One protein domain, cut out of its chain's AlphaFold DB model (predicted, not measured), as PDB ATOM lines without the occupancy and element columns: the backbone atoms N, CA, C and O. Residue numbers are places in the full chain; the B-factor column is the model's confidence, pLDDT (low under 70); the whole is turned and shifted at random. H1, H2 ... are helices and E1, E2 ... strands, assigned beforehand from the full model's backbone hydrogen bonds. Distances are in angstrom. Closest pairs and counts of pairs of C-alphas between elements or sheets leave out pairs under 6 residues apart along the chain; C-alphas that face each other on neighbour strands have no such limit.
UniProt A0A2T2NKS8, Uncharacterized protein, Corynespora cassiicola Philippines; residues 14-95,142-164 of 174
ATOM      1  N   PRO A  14     160.715 155.388 182.556       60.50
ATOM      2  CA  PRO A  14     161.995 154.700 182.635       60.50
ATOM      3  C   PRO A  14     162.635 154.626 181.248       60.50
ATOM      4  O   PRO A  14     161.949 154.428 180.240       60.50
ATOM      5  N   ILE A  15     163.949 154.829 181.194       65.31
ATOM      6  CA  ILE A  15     164.699 154.742 179.941       65.31
ATOM      7  C   ILE A  15     164.828 153.258 179.606       65.31
ATOM      8  O   ILE A  15     165.530 152.532 180.308       65.31
ATOM      9  N   ALA A  16     164.150 152.819 178.546       60.94
ATOM     10  CA  ALA A  16     164.286 151.467 178.024       60.94
ATOM     11  C   ALA A  16     165.641 151.327 177.313       60.94
ATOM     12  O   ALA A  16     165.905 152.013 176.323       60.94
ATOM     13  N   LEU A  17     166.500 150.446 177.821       60.53
ATOM     14  CA  LEU A  17     167.752 150.054 177.179       60.53
ATOM     15  C   LEU A  17     167.636 148.630 176.657       60.53
ATOM     16  O   LEU A  17     167.206 147.736 177.384       60.53
ATOM     17  N   THR A  18     168.106 148.380 175.436       61.62
ATOM     18  CA  THR A  18     168.304 146.994 175.002       61.62
ATOM     19  C   THR A  18     169.554 146.414 175.667       61.62
ATOM     20  O   THR A  18     170.542 147.111 175.926       61.62
ATOM     21  N   SER A  19     169.553 145.102 175.919       57.72
ATOM     22  CA  SER A  19     170.696 144.390 176.518       57.72
ATOM     23  C   SER A  19     172.018 144.600 175.752       57.72
ATOM     24  O   SER A  19     173.105 144.586 176.334       57.72
ATOM     25  N   GLN A  20     171.931 144.830 174.440       55.38
ATOM     26  CA  GLN A  20     173.074 145.052 173.556       55.38
ATOM     27  C   GLN A  20     173.622 146.487 173.662       55.38
ATOM     28  O   GLN A  20     174.834 146.690 173.590       55.38
ATOM     29  N   GLN A  21     172.757 147.475 173.909       58.22
ATOM     30  CA  GLN A  21     173.157 148.857 174.189       58.22
ATOM     31  C   GLN A  21     173.784 149.004 175.580       58.22
ATOM     32  O   GLN A  21     174.722 149.775 175.744       58.22
ATOM     33  N   ALA A  22     173.330 148.218 176.562       58.94
ATOM     34  CA  ALA A  22     173.898 148.212 177.912       58.94
ATOM     35  C   ALA A  22     175.317 147.606 177.987       58.94
ATOM     36  O   ALA A  22     176.058 147.892 178.927       58.94
ATOM     37  N   ARG A  23     175.697 146.757 177.020       54.44
ATOM     38  CA  ARG A  23     177.005 146.073 176.970       54.44
ATOM     39  C   ARG A  23     178.072 146.810 176.155       54.44
ATOM     40  O   ARG A  23     179.253 146.538 176.340       54.44
ATOM     41  N   ASN A  24     177.671 147.714 175.264       65.38
ATOM     42  CA  ASN A  24     178.575 148.475 174.402       65.38
ATOM     43  C   ASN A  24     178.858 149.873 174.971       65.38
ATOM     44  O   ASN A  24     178.175 150.336 175.883       65.38
ATOM     45  N   ALA A  25     179.865 150.566 174.425       61.91
ATOM     46  CA  ALA A  25     180.115 151.963 174.764       61.91
ATOM     47  C   ALA A  25     178.842 152.790 174.511       61.91
ATOM     48  O   ALA A  25     178.415 152.947 173.368       61.91
ATOM     49  N   LEU A  26     178.233 153.295 175.590       69.88
ATOM     50  CA  LEU A  26     177.019 154.109 175.524       69.88
ATOM     51  C   LEU A  26     177.255 155.300 174.588       69.88
ATOM     52  O   LEU A  26     178.275 155.989 174.698       69.88
ATOM     53  N   THR A  27     176.316 155.560 173.678       75.56
ATOM     54  CA  THR A  27     176.397 156.734 172.803       75.56
ATOM     55  C   THR A  27     176.366 158.022 173.644       75.56
ATOM     56  O   THR A  27     175.781 158.034 174.734       75.56
ATOM     57  N   PRO A  28     177.006 159.119 173.197       76.81
ATOM     58  CA  PRO A  28     176.995 160.396 173.916       76.81
ATOM     59  C   PRO A  28     175.583 160.882 174.285       76.81
ATOM     60  O   PRO A  28     175.365 161.301 175.420       76.81
ATOM     61  N   ASP A  29     174.618 160.742 173.375       76.06
ATOM     62  CA  ASP A  29     173.217 161.121 173.600       76.06
ATOM     63  C   ASP A  29     172.541 160.285 174.690       76.06
ATOM     64  O   ASP A  29     171.812 160.805 175.541       76.06
ATOM     65  N   LEU A  30     172.829 158.984 174.718       73.62
ATOM     66  CA  LEU A  30     172.295 158.087 175.733       73.62
ATOM     67  C   LEU A  30     172.903 158.375 177.107       73.62
ATOM     68  O   LEU A  30     172.186 158.373 178.104       73.62
ATOM     69  N   ARG A  31     174.202 158.704 177.159       79.31
ATOM     70  CA  ARG A  31     174.858 159.177 178.387       79.31
ATOM     71  C   ARG A  31     174.214 160.456 178.907       79.31
ATOM     72  O   ARG A  31     173.900 160.512 180.087       79.31
ATOM     73  N   ASN A  32     173.954 161.441 178.047       80.06
ATOM     74  CA  ASN A  32     173.277 162.680 178.443       80.06
ATOM     75  C   ASN A  32     171.855 162.432 178.962       80.06
ATOM     76  O   ASN A  32     171.455 163.026 179.961       80.06
ATOM     77  N   THR A  33     171.117 161.519 178.332       80.12
ATOM     78  CA  THR A  33     169.772 161.132 178.784       80.12
ATOM     79  C   THR A  33     169.828 160.451 180.155       80.12
ATOM     80  O   THR A  33     169.053 160.790 181.049       80.12
ATOM     81  N   LEU A  34     170.795 159.550 180.356       77.69
ATOM     82  CA  LEU A  34     171.042 158.890 181.635       77.69
ATOM     83  C   LEU A  34     171.440 159.900 182.720       77.69
ATOM     84  O   LEU A  34     170.900 159.857 183.821       77.69
ATOM     85  N   TYR A  35     172.335 160.840 182.402       79.31
ATOM     86  CA  TYR A  35     172.742 161.909 183.312       79.31
ATOM     87  C   TYR A  35     171.556 162.786 183.708       79.31
ATOM     88  O   TYR A  35     171.353 163.020 184.897       79.31
ATOM     89  N   GLY A  36     170.728 163.214 182.751       79.69
ATOM     90  CA  GLY A  36     169.528 164.004 183.034       79.69
ATOM     91  C   GLY A  36     168.543 163.273 183.951       79.69
ATOM     92  O   GLY A  36     167.982 163.870 184.870       79.69
ATOM     93  N   ALA A  37     168.380 161.965 183.754       77.94
ATOM     94  CA  ALA A  37     167.489 161.149 184.565       77.94
ATOM     95  C   ALA A  37     168.066 160.809 185.960       77.94
ATOM     96  O   ALA A  37     167.321 160.701 186.933       77.94
ATOM     97  N   LEU A  38     169.392 160.714 186.096       80.50
ATOM     98  CA  LEU A  38     170.069 160.552 187.388       80.50
ATOM     99  C   LEU A  38     170.035 161.846 188.219       80.50
ATOM    100  O   LEU A  38     169.921 161.803 189.445       80.50
ATOM    101  N   VAL A  39     170.111 163.004 187.556       83.31
ATOM    102  CA  VAL A  39     169.965 164.321 188.195       83.31
ATOM    103  C   VAL A  39     168.532 164.529 188.685       83.31
ATOM    104  O   VAL A  39     168.341 164.947 189.823       83.31
ATOM    105  N   SER A  40     167.522 164.182 187.880       80.38
ATOM    106  CA  SER A  40     166.111 164.357 188.261       80.38
ATOM    107  C   SER A  40     165.665 163.479 189.434       80.38
ATOM    108  O   SER A  40     164.690 163.803 190.108       80.38
ATOM    109  N   THR A  41     166.382 162.388 189.705       75.50
ATOM    110  CA  THR A  41     166.085 161.441 190.790       75.50
ATOM    111  C   THR A  41     166.969 161.609 192.024       75.50
ATOM    112  O   THR A  41     166.912 160.774 192.926       75.50
ATOM    113  N   ASN A  42     167.782 162.672 192.098       78.88
ATOM    114  CA  ASN A  42     168.790 162.864 193.150       78.88
ATOM    115  C   ASN A  42     169.814 161.712 193.252       78.88
ATOM    116  O   ASN A  42     170.564 161.638 194.228       78.88
ATOM    117  N   GLY A  43     169.914 160.849 192.234       79.25
ATOM    118  CA  GLY A  43     170.814 159.696 192.234       79.25
ATOM    119  C   GLY A  43     172.278 160.111 192.371       79.25
ATOM    120  O   GLY A  43     173.032 159.481 193.108       79.25
ATOM    121  N   PHE A  44     172.668 161.235 191.760       83.06
ATOM    122  CA  PHE A  44     174.024 161.778 191.906       83.06
ATOM    123  C   PHE A  44     174.345 162.176 193.353       83.06
ATOM    124  O   PHE A  44     175.404 161.828 193.865       83.06
ATOM    125  N   SER A  45     173.411 162.839 194.042       86.00
ATOM    126  CA  SER A  45     173.600 163.254 195.438       86.00
ATOM    127  C   SER A  45     173.720 162.048 196.379       86.00
ATOM    128  O   SER A  45     174.541 162.058 197.299       86.00
ATOM    129  N   ASN A  46     172.967 160.976 196.109       83.50
ATOM    130  CA  ASN A  46     173.058 159.721 196.860       83.50
ATOM    131  C   ASN A  46     174.415 159.030 196.654       83.50
ATOM    132  O   ASN A  46     175.052 158.627 197.629       83.50
ATOM    133  N   ILE A  47     174.878 158.933 195.402       86.00
ATOM    134  CA  ILE A  47     176.190 158.357 195.061       86.00
ATOM    135  C   ILE A  47     177.314 159.172 195.714       86.00
ATOM    136  O   ILE A  47     178.209 158.596 196.331       86.00
ATOM    137  N   GLU A  48     177.250 160.501 195.626       87.88
ATOM    138  CA  GLU A  48     178.248 161.402 196.206       87.88
ATOM    139  C   GLU A  48     178.316 161.265 197.732       87.88
ATOM    140  O   GLU A  48     179.405 161.176 198.299       87.88
ATOM    141  N   THR A  49     177.162 161.211 198.399       89.06
ATOM    142  CA  THR A  49     177.091 161.066 199.859       89.06
ATOM    143  C   THR A  49     177.684 159.734 200.311       89.06
ATOM    144  O   THR A  49     178.496 159.712 201.236       89.06
ATOM    145  N   ALA A  50     177.338 158.634 199.635       86.62
ATOM    146  CA  ALA A  50     177.890 157.317 199.937       86.62
ATOM    147  C   ALA A  50     179.409 157.277 199.711       86.62
ATOM    148  O   ALA A  50     180.151 156.807 200.568       86.62
ATOM    149  N   PHE A  51     179.890 157.837 198.599       87.50
ATOM    150  CA  PHE A  51     181.320 157.886 198.305       87.50
ATOM    151  C   PHE A  51     182.100 158.722 199.327       87.50
ATOM    152  O   PHE A  51     183.133 158.279 199.829       87.50
ATOM    153  N   LYS A  52     181.581 159.901 199.695       88.62
ATOM    154  CA  LYS A  52     182.157 160.745 200.752       88.62
ATOM    155  C   LYS A  52     182.214 160.015 202.090       88.62
ATOM    156  O   LYS A  52     183.242 160.072 202.761       88.62
ATOM    157  N   HIS A  53     181.141 159.321 202.466       89.56
ATOM    158  CA  HIS A  53     181.092 158.552 203.706       89.56
ATOM    159  C   HIS A  53     182.159 157.449 203.728       89.56
ATOM    160  O   HIS A  53     182.892 157.330 204.706       89.56
ATOM    161  N   GLU A  54     182.317 156.701 202.634       87.81
ATOM    162  CA  GLU A  54     183.329 155.643 202.533       87.81
ATOM    163  C   GLU A  54     184.766 156.183 202.552       87.81
ATOM    164  O   GLU A  54     185.623 155.622 203.232       87.81
ATOM    165  N   LEU A  55     185.038 157.303 201.870       87.69
ATOM    166  CA  LEU A  55     186.348 157.969 201.922       87.69
ATOM    167  C   LEU A  55     186.681 158.523 203.313       87.69
ATOM    168  O   LEU A  55     187.846 158.569 203.717       87.69
ATOM    169  N   GLN A  56     185.673 158.993 204.045       88.25
ATOM    170  CA  GLN A  56     185.850 159.419 205.430       88.25
ATOM    171  C   GLN A  56     186.093 158.218 206.345       88.25
ATOM    172  O   GLN A  56     187.042 158.240 207.128       88.25
ATOM    173  N   ALA A  57     185.294 157.158 206.213       86.56
ATOM    174  CA  ALA A  57     185.409 155.937 207.005       86.56
ATOM    175  C   ALA A  57     186.745 155.212 206.784       86.56
ATOM    176  O   ALA A  57     187.292 154.622 207.713       86.56
ATOM    177  N   SER A  58     187.308 155.289 205.575       86.00
ATOM    178  CA  SER A  58     188.629 154.739 205.266       86.00
ATOM    179  C   SER A  58     189.793 155.583 205.797       86.00
ATOM    180  O   SER A  58     190.945 155.197 205.621       86.00
ATOM    181  N   GLY A  59     189.524 156.763 206.367       86.19
ATOM    182  CA  GLY A  59     190.552 157.705 206.804       86.19
ATOM    183  C   GLY A  59     191.288 158.412 205.660       86.19
ATOM    184  O   GLY A  59     192.252 159.129 205.921       86.19
ATOM    185  N   TRP A  60     190.835 158.281 204.407       88.38
ATOM    186  CA  TRP A  60     191.538 158.845 203.245       88.38
ATOM    187  C   TRP A  60     191.614 160.375 203.315       88.38
ATOM    188  O   TRP A  60     192.678 160.957 203.126       88.38
ATOM    189  N   HIS A  61     190.517 161.039 203.697       87.75
ATOM    190  CA  HIS A  61     190.515 162.493 203.904       87.75
ATOM    191  C   HIS A  61     191.476 162.947 205.014       87.75
ATOM    192  O   HIS A  61     192.074 164.019 204.909       87.75
ATOM    193  N   ALA A  62     191.628 162.149 206.075       86.88
ATOM    194  CA  ALA A  62     192.565 162.445 207.152       86.88
ATOM    195  C   ALA A  62     194.015 162.284 206.675       86.88
ATOM    196  O   ALA A  62     194.837 163.155 206.954       86.88
ATOM    197  N   ASN A  63     194.295 161.238 205.891       86.31
ATOM    198  CA  ASN A  63     195.614 161.000 205.312       86.31
ATOM    199  C   ASN A  63     196.017 162.113 204.332       86.31
ATOM    200  O   ASN A  63     197.101 162.682 204.430       86.31
ATOM    201  N   LEU A  64     195.087 162.517 203.462       88.69
ATOM    202  CA  LEU A  64     195.265 163.642 202.547       88.69
ATOM    203  C   LEU A  64     195.581 164.944 203.295       88.69
ATOM    204  O   LEU A  64     196.513 165.665 202.944       88.69
ATOM    205  N   ARG A  65     194.823 165.240 204.358       88.94
ATOM    206  CA  ARG A  65     195.054 166.429 205.187       88.94
ATOM    207  C   ARG A  65     196.407 166.376 205.896       88.94
ATOM    208  O   ARG A  65     197.066 167.412 206.007       88.94
ATOM    209  N   ALA A  66     196.813 165.208 206.389       87.75
ATOM    210  CA  ALA A  66     198.108 165.015 207.029       87.75
ATOM    211  C   ALA A  66     199.253 165.272 206.038       87.75
ATOM    212  O   ALA A  66     200.142 166.062 206.354       87.75
ATOM    213  N   TYR A  67     199.154 164.740 204.816       87.50
ATOM    214  CA  TYR A  67     200.108 164.999 203.734       87.50
ATOM    215  C   TYR A  67     200.204 166.491 203.382       87.50
ATOM    216  O   TYR A  67     201.291 167.062 203.388       87.50
ATOM    217  N   MET A  68     199.071 167.171 203.173       86.56
ATOM    218  CA  MET A  68     199.054 168.623 202.924       86.56
ATOM    219  C   MET A  68     199.695 169.412 204.072       86.56
ATOM    220  O   MET A  68     200.461 170.346 203.852       86.56
ATOM    221  N   THR A  69     199.406 169.025 205.316       88.94
ATOM    222  CA  THR A  69     199.992 169.666 206.501       88.94
ATOM    223  C   THR A  69     201.499 169.422 206.568       88.94
ATOM    224  O   THR A  69     202.240 170.314 206.978       88.94
ATOM    225  N   GLN A  70     201.964 168.241 206.158       86.81
ATOM    226  CA  GLN A  70     203.385 167.943 206.068       86.81
ATOM    227  C   GLN A  70     204.074 168.788 204.997       86.81
ATOM    228  O   GLN A  70     205.102 169.371 205.315       86.81
ATOM    229  N   LEU A  71     203.493 168.925 203.798       86.25
ATOM    230  CA  LEU A  71     204.030 169.781 202.728       86.25
ATOM    231  C   LEU A  71     204.185 171.242 203.172       86.25
ATOM    232  O   LEU A  71     205.184 171.892 202.870       86.25
ATOM    233  N   LEU A  72     203.209 171.747 203.930       86.56
ATOM    234  CA  LEU A  72     203.250 173.104 204.475       86.56
ATOM    235  C   LEU A  72     204.249 173.239 205.634       86.56
ATOM    236  O   LEU A  72     204.905 174.268 205.763       86.56
ATOM    237  N   ARG A  73     204.386 172.214 206.489       87.62
ATOM    238  CA  ARG A  73     205.328 172.235 207.624       87.62
ATOM    239  C   ARG A  73     206.777 172.051 207.175       87.62
ATOM    240  O   ARG A  73     207.662 172.653 207.775       87.62
ATOM    241  N   SER A  74     207.027 171.223 206.161       86.12
ATOM    242  CA  SER A  74     208.361 171.040 205.581       86.12
ATOM    243  C   SER A  74     208.819 172.264 204.788       86.12
ATOM    244  O   SER A  74     210.014 172.414 204.546       86.12
ATOM    245  N   GLY A  75     207.886 173.141 204.402       82.25
ATOM    246  CA  GLY A  75     208.157 174.286 203.541       82.25
ATOM    247  C   GLY A  75     208.385 173.900 202.078       82.25
ATOM    248  O   GLY A  75     208.806 174.750 201.301       82.25
ATOM    249  N   GLU A  76     208.106 172.647 201.686       78.56
ATOM    250  CA  GLU A  76     208.186 172.208 200.283       78.56
ATOM    251  C   GLU A  76     207.132 172.885 199.399       78.56
ATOM    252  O   GLU A  76     207.321 173.007 198.190       78.56
ATOM    253  N   CYS A  77     206.018 173.319 199.989       83.44
ATOM    254  CA  CYS A  77     205.004 174.122 199.320       83.44
ATOM    255  C   CYS A  77     204.645 175.310 200.208       83.44
ATOM    256  O   CYS A  77     204.423 175.153 201.409       83.44
ATOM    257  N   THR A  78     204.559 176.497 199.615       83.38
ATOM    258  CA  THR A  78     204.223 177.738 200.336       83.38
ATOM    259  C   THR A  78     202.955 178.394 199.806       83.38
ATOM    260  O   THR A  78     202.357 179.235 200.477       83.38
ATOM    261  N   THR A  79     202.501 177.962 198.631       85.44
ATOM    262  CA  THR A  79     201.280 178.434 197.985       85.44
ATOM    263  C   THR A  79     200.274 177.299 197.799       85.44
ATOM    264  O   THR A  79     200.623 176.118 197.764       85.44
ATOM    265  N   TYR A  80     198.995 177.659 197.674       86.62
ATOM    266  CA  TYR A  80     197.921 176.693 197.433       86.62
ATOM    267  C   TYR A  80     198.143 175.894 196.137       86.62
ATOM    268  O   TYR A  80     197.973 174.676 196.129       86.62
ATOM    269  N   GLU A  81     198.563 176.568 195.065       86.56
ATOM    270  CA  GLU A  81     198.769 175.952 193.750       86.56
ATOM    271  C   GLU A  81     199.887 174.896 193.778       86.56
ATOM    272  O   GLU A  81     199.743 173.833 193.174       86.56
ATOM    273  N   GLU A  82     200.963 175.140 194.534       85.31
ATOM    274  CA  GLU A  82     202.058 174.179 194.730       85.31
ATOM    275  C   GLU A  82     201.595 172.925 195.480       85.31
ATOM    276  O   GLU A  82     201.901 171.805 195.061       85.31
ATOM    277  N   VAL A  83     200.815 173.103 196.556       85.62
ATOM    278  CA  VAL A  83     200.244 171.981 197.317       85.62
ATOM    279  C   VAL A  83     199.331 171.153 196.421       85.62
ATOM    280  O   VAL A  83     199.421 169.925 196.405       85.62
ATOM    281  N   GLU A  84     198.462 171.807 195.653       85.44
ATOM    282  CA  GLU A  84     197.531 171.119 194.766       85.44
ATOM    283  C   GLU A  84     198.265 170.351 193.659       85.44
ATOM    284  O   GLU A  84     197.942 169.191 193.394       85.44
ATOM    285  N   ALA A  85     199.287 170.958 193.049       85.00
ATOM    286  CA  ALA A  85     200.111 170.310 192.037       85.00
ATOM    287  C   ALA A  85     200.807 169.056 192.590       85.00
ATOM    288  O   ALA A  85     200.750 167.999 191.957       85.00
ATOM    289  N   ARG A  86     201.393 169.137 193.793       83.38
ATOM    290  CA  ARG A  86     202.038 167.991 194.454       83.38
ATOM    291  C   ARG A  86     201.049 166.895 194.829       83.38
ATOM    292  O   ARG A  86     201.310 165.726 194.563       83.38
ATOM    293  N   VAL A  87     199.882 167.253 195.358       87.00
ATOM    294  CA  VAL A  87     198.812 166.291 195.661       87.00
ATOM    295  C   VAL A  87     198.318 165.597 194.388       87.00
ATOM    296  O   VAL A  87     198.183 164.376 194.374       87.00
ATOM    297  N   ARG A  88     198.088 166.334 193.293       85.50
ATOM    298  CA  ARG A  88     197.676 165.740 192.009       85.50
ATOM    299  C   ARG A  88     198.753 164.823 191.428       85.50
ATOM    300  O   ARG A  88     198.407 163.781 190.875       85.50
ATOM    301  N   GLN A  89     200.028 165.184 191.574       84.31
ATOM    302  CA  GLN A  89     201.157 164.343 191.172       84.31
ATOM    303  C   GLN A  89     201.190 163.043 191.986       84.31
ATOM    304  O   GLN A  89     201.280 161.962 191.409       84.31
ATOM    305  N   LYS A  90     201.033 163.139 193.310       81.94
ATOM    306  CA  LYS A  90     200.977 161.999 194.235       81.94
ATOM    307  C   LYS A  90     199.803 161.058 193.950       81.94
ATOM    308  O   LYS A  90     199.931 159.850 194.084       81.94
ATOM    309  N   LEU A  91     198.669 161.616 193.523       80.88
ATOM    310  CA  LEU A  91     197.466 160.879 193.126       80.88
ATOM    311  C   LEU A  91     197.531 160.303 191.697       80.88
ATOM    312  O   LEU A  91     196.569 159.671 191.264       80.88
ATOM    313  N   GLY A  92     198.599 160.560 190.934       74.50
ATOM    314  CA  GLY A  92     198.699 160.143 189.530       74.50
ATOM    315  C   GLY A  92     197.687 160.830 188.599       74.50
ATOM    316  O   GLY A  92     197.461 160.375 187.481       74.50
ATOM    317  N   LEU A  93     197.069 161.927 189.049       65.00
ATOM    318  CA  LEU A  93     196.086 162.714 188.291       65.00
ATOM    319  C   LEU A  93     196.752 163.717 187.339       65.00
ATOM    320  O   LEU A  93     196.085 164.327 186.503       65.00
ATOM    321  N   THR A  94     198.066 163.910 187.452       48.91
ATOM    322  CA  THR A  94     198.842 164.655 186.463       48.91
ATOM    323  C   THR A  94     199.030 163.795 185.220       48.91
ATOM    324  O   THR A  94     199.868 162.893 185.207       48.91
ATOM    325  N   SER A  95     198.304 164.112 184.148       44.34
ATOM    326  CA  SER A  95     198.695 163.723 182.791       44.34
ATOM    327  C   SER A  95     200.016 164.413 182.449       44.34
ATOM    328  O   SER A  95     200.032 165.454 181.798       44.34
ATOM    329  N   LEU A 142     198.077 157.958 199.311       83.00
ATOM    330  CA  LEU A 142     196.913 158.724 198.855       83.00
ATOM    331  C   LEU A 142     196.043 157.965 197.846       83.00
ATOM    332  O   LEU A 142     195.094 158.555 197.319       83.00
ATOM    333  N   HIS A 143     196.309 156.683 197.574       83.56
ATOM    334  CA  HIS A 143     195.465 155.913 196.667       83.56
ATOM    335  C   HIS A 143     194.016 155.878 197.160       83.56
ATOM    336  O   HIS A 143     193.728 155.766 198.354       83.56
ATOM    337  N   ILE A 144     193.079 155.983 196.215       84.56
ATOM    338  CA  ILE A 144     191.657 155.868 196.529       84.56
ATOM    339  C   ILE A 144     191.407 154.429 197.002       84.56
ATOM    340  O   ILE A 144     191.659 153.490 196.243       84.56
ATOM    341  N   PRO A 145     190.885 154.226 198.224       84.31
ATOM    342  CA  PRO A 145     190.660 152.891 198.747       84.31
ATOM    343  C   PRO A 145     189.700 152.103 197.857       84.31
ATOM    344  O   PRO A 145     188.587 152.543 197.559       84.31
ATOM    345  N   GLU A 146     190.079 150.875 197.513       81.56
ATOM    346  CA  GLU A 146     189.270 150.010 196.649       81.56
ATOM    347  C   GLU A 146     187.887 149.696 197.259       81.56
ATOM    348  O   GLU A 146     186.919 149.437 196.545       81.56
ATOM    349  N   ARG A 147     187.760 149.756 198.593       78.88
ATOM    350  CA  ARG A 147     186.462 149.649 199.284       78.88
ATOM    351  C   ARG A 147     185.506 150.775 198.884       78.88
ATOM    352  O   ARG A 147     184.372 150.478 198.521       78.88
ATOM    353  N   ALA A 148     185.983 152.021 198.847       85.75
ATOM    354  CA  ALA A 148     185.179 153.168 198.433       85.75
ATOM    355  C   ALA A 148     184.742 153.039 196.966       85.75
ATOM    356  O   ALA A 148     183.589 153.305 196.635       85.75
ATOM    357  N   ILE A 149     185.627 152.543 196.094       86.31
ATOM    358  CA  ILE A 149     185.313 152.292 194.678       86.31
ATOM    359  C   ILE A 149     184.245 151.198 194.532       86.31
ATOM    360  O   ILE A 149     183.286 151.357 193.769       86.31
ATOM    361  N   ARG A 150     184.382 150.091 195.272       85.44
ATOM    362  CA  ARG A 150     183.414 148.985 195.256       85.44
ATOM    363  C   ARG A 150     182.032 149.436 195.720       85.44
ATOM    364  O   ARG A 150     181.050 149.140 195.039       85.44
ATOM    365  N   GLU A 151     181.949 150.163 196.828       84.75
ATOM    366  CA  GLU A 151     180.671 150.661 197.349       84.75
ATOM    367  C   GLU A 151     180.056 151.728 196.441       84.75
ATOM    368  O   GLU A 151     178.882 151.623 196.087       84.75
ATOM    369  N   MET A 152     180.852 152.675 195.934       83.19
ATOM    370  CA  MET A 152     180.378 153.652 194.949       83.19
ATOM    371  C   MET A 152     179.790 152.965 193.712       83.19
ATOM    372  O   MET A 152     178.722 153.349 193.237       83.19
ATOM    373  N   THR A 153     180.442 151.915 193.205       85.38
ATOM    374  CA  THR A 153     179.953 151.160 192.040       85.38
ATOM    375  C   THR A 153     178.641 150.432 192.348       85.38
ATOM    376  O   THR A 153     177.753 150.370 191.492       85.38
ATOM    377  N   LYS A 154     178.474 149.906 193.570       87.31
ATOM    378  CA  LYS A 154     177.214 149.284 194.008       87.31
ATOM    379  C   LYS A 154     176.082 150.302 194.082       87.31
ATOM    380  O   LYS A 154     175.024 150.049 193.511       87.31
ATOM    381  N   VAL A 155     176.306 151.446 194.728       86.38
ATOM    382  CA  VAL A 155     175.297 152.511 194.848       86.38
ATOM    383  C   VAL A 155     174.949 153.070 193.474       86.38
ATOM    384  O   VAL A 155     173.777 153.184 193.136       86.38
ATOM    385  N   THR A 156     175.945 153.294 192.618       86.19
ATOM    386  CA  THR A 156     175.727 153.722 191.229       86.19
ATOM    387  C   THR A 156     174.847 152.731 190.471       86.19
ATOM    388  O   THR A 156     173.898 153.136 189.806       86.19
ATOM    389  N   ARG A 157     175.089 151.422 190.613       84.12
ATOM    390  CA  ARG A 157     174.230 150.391 190.014       84.12
ATOM    391  C   ARG A 157     172.803 150.443 190.564       84.12
ATOM    392  O   ARG A 157     171.861 150.307 189.790       84.12
ATOM    393  N   GLN A 158     172.634 150.626 191.871       85.06
ATOM    394  CA  GLN A 158     171.312 150.724 192.495       85.06
ATOM    395  C   GLN A 158     170.542 151.957 192.012       85.06
ATOM    396  O   GLN A 158     169.370 151.830 191.675       85.06
ATOM    397  N   GLU A 159     171.190 153.119 191.933       82.94
ATOM    398  CA  GLU A 159     170.554 154.349 191.455       82.94
ATOM    399  C   GLU A 159     170.236 154.280 189.956       82.94
ATOM    400  O   GLU A 159     169.142 154.663 189.554       82.94
ATOM    401  N   ILE A 160     171.122 153.715 189.129       83.00
ATOM    402  CA  ILE A 160     170.846 153.517 187.698       83.00
ATOM    403  C   ILE A 160     169.671 152.549 187.498       83.00
ATOM    404  O   ILE A 160     168.780 152.841 186.705       83.00
ATOM    405  N   ASN A 161     169.602 151.452 188.261       81.62
ATOM    406  CA  ASN A 161     168.480 150.505 188.202       81.62
ATOM    407  C   ASN A 161     167.126 151.124 188.594       81.62
ATOM    408  O   ASN A 161     166.089 150.571 188.247       81.62
ATOM    409  N   LYS A 162     167.097 152.248 189.323       79.81
ATOM    410  CA  LYS A 162     165.836 152.954 189.625       79.81
ATOM    411  C   LYS A 162     165.289 153.725 188.423       79.81
ATOM    412  O   LYS A 162     164.113 154.073 188.414       79.81
ATOM    413  N   VAL A 163     166.148 154.042 187.460       74.31
ATOM    414  CA  VAL A 163     165.878 154.990 186.369       74.31
ATOM    415  C   VAL A 163     165.843 154.297 185.006       74.31
ATOM    416  O   VAL A 163     165.173 154.753 184.077       74.31
ATOM    417  N   VAL A 164     166.563 153.187 184.887       73.81
ATOM    418  CA  VAL A 164     166.722 152.411 183.664       73.81
ATOM    419  C   VAL A 164     165.958 151.105 183.779       73.81
ATOM    420  O   VAL A 164     166.122 150.378 184.757       73.81
TER     421      VAL A 164
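Overview. This is residues 14 to 95 and 142 to 164 of the 174 residues of an uncharacterized protein of Corynespora cassiicola Philippines (UniProt A0A2T2NKS8). The model is a long, loose row of parts: two long helices, H3 and H6, pack side by side and run opposite ways, with H2 standing across them near the end of H6. Past the other end of this pair, H4 carries the length onward and H5 folds back on it at a steep tilt, while the short E1 and H1 lie out beyond the H2 end. The printed part has 105 residues, with one named strand and six named helices in the order E1, H1, H2, H3, H4, H5, H6, and its class is mostly helix. It is loose, with a radius of gyration of the C-alphas of 18.3 A, and elongated, spanning 56 by 28 by 23 A.

Along the chain. Find C-alpha 146 at (189.270, 150.010, 196.649); from there H6, the longest helix, residues 146 to 163, runs 26.0 A to C-alpha 163 at (165.878, 154.990, 186.369). Go back to residues 43 to 57 for H3, 21.1 A long, and to residues 28 to 40 for H2, 18.4 A. Residues 60 to 74 are H4, 20.9 A, and residues 80 to 90 are H5, 15.3 A. Near the start of the printed part, C-alpha 15 at (164.699, 154.742, 179.941) opens E1, residues 15 to 18, 9.9 A long, and H1 follows as residues 19 to 23, 6.5 A.

Arrangement. Begin at Glu 54 and Ala 148, whose C-alphas, 5.1 A apart, are the closest of H3 and H6; these helices touch at a shallow tilt of 17 degrees, opposite ways. Residues 159 to 163 of H6 touch residues 37 to 38 of H2, about perpendicular at 88 degrees, with the C-alphas of Ala 37 and Val 163 closest at 6.6 A. H2 and H3 are close but not clearly touching, the closest C-alphas being those of Leu 38 and Phe 44, 6.1 A apart. H3 and H4 are also close but not clearly touching, at a steep tilt of 61 degrees, with the C-alphas of Leu 55 and His 61 closest at 6.5 A. Look at residues 68 to 72 of H4, which touch H5 at a steep tilt of 58 degrees, opposite ways; the C-alphas of Met 68 and Val 83 are closest, 6.6 A apart. E1 pairs with no named strand, and its closest C-alpha to H6 is that of Ile 15, 6.5 A from Val 163's. H1 touches no helix. In H1, H2, H3, H4 and H5 every O i to N i+4 pair is within hydrogen-bond range; in H6 it is 13 of 14.

Size, cuts and confidence. The two C-alphas farthest apart, those of Thr 18 and Gly 75, are 56.1 A from each other. Residues 96 to 141 are not printed, and C-alphas 95 and 142 stand 16.9 A apart across this cut, in the link from H5 to H6. The links that are printed whole are tight. The mean pLDDT of the printed part is 80.0; look for values under 70 at residues 14 to 26 and 93 to 95.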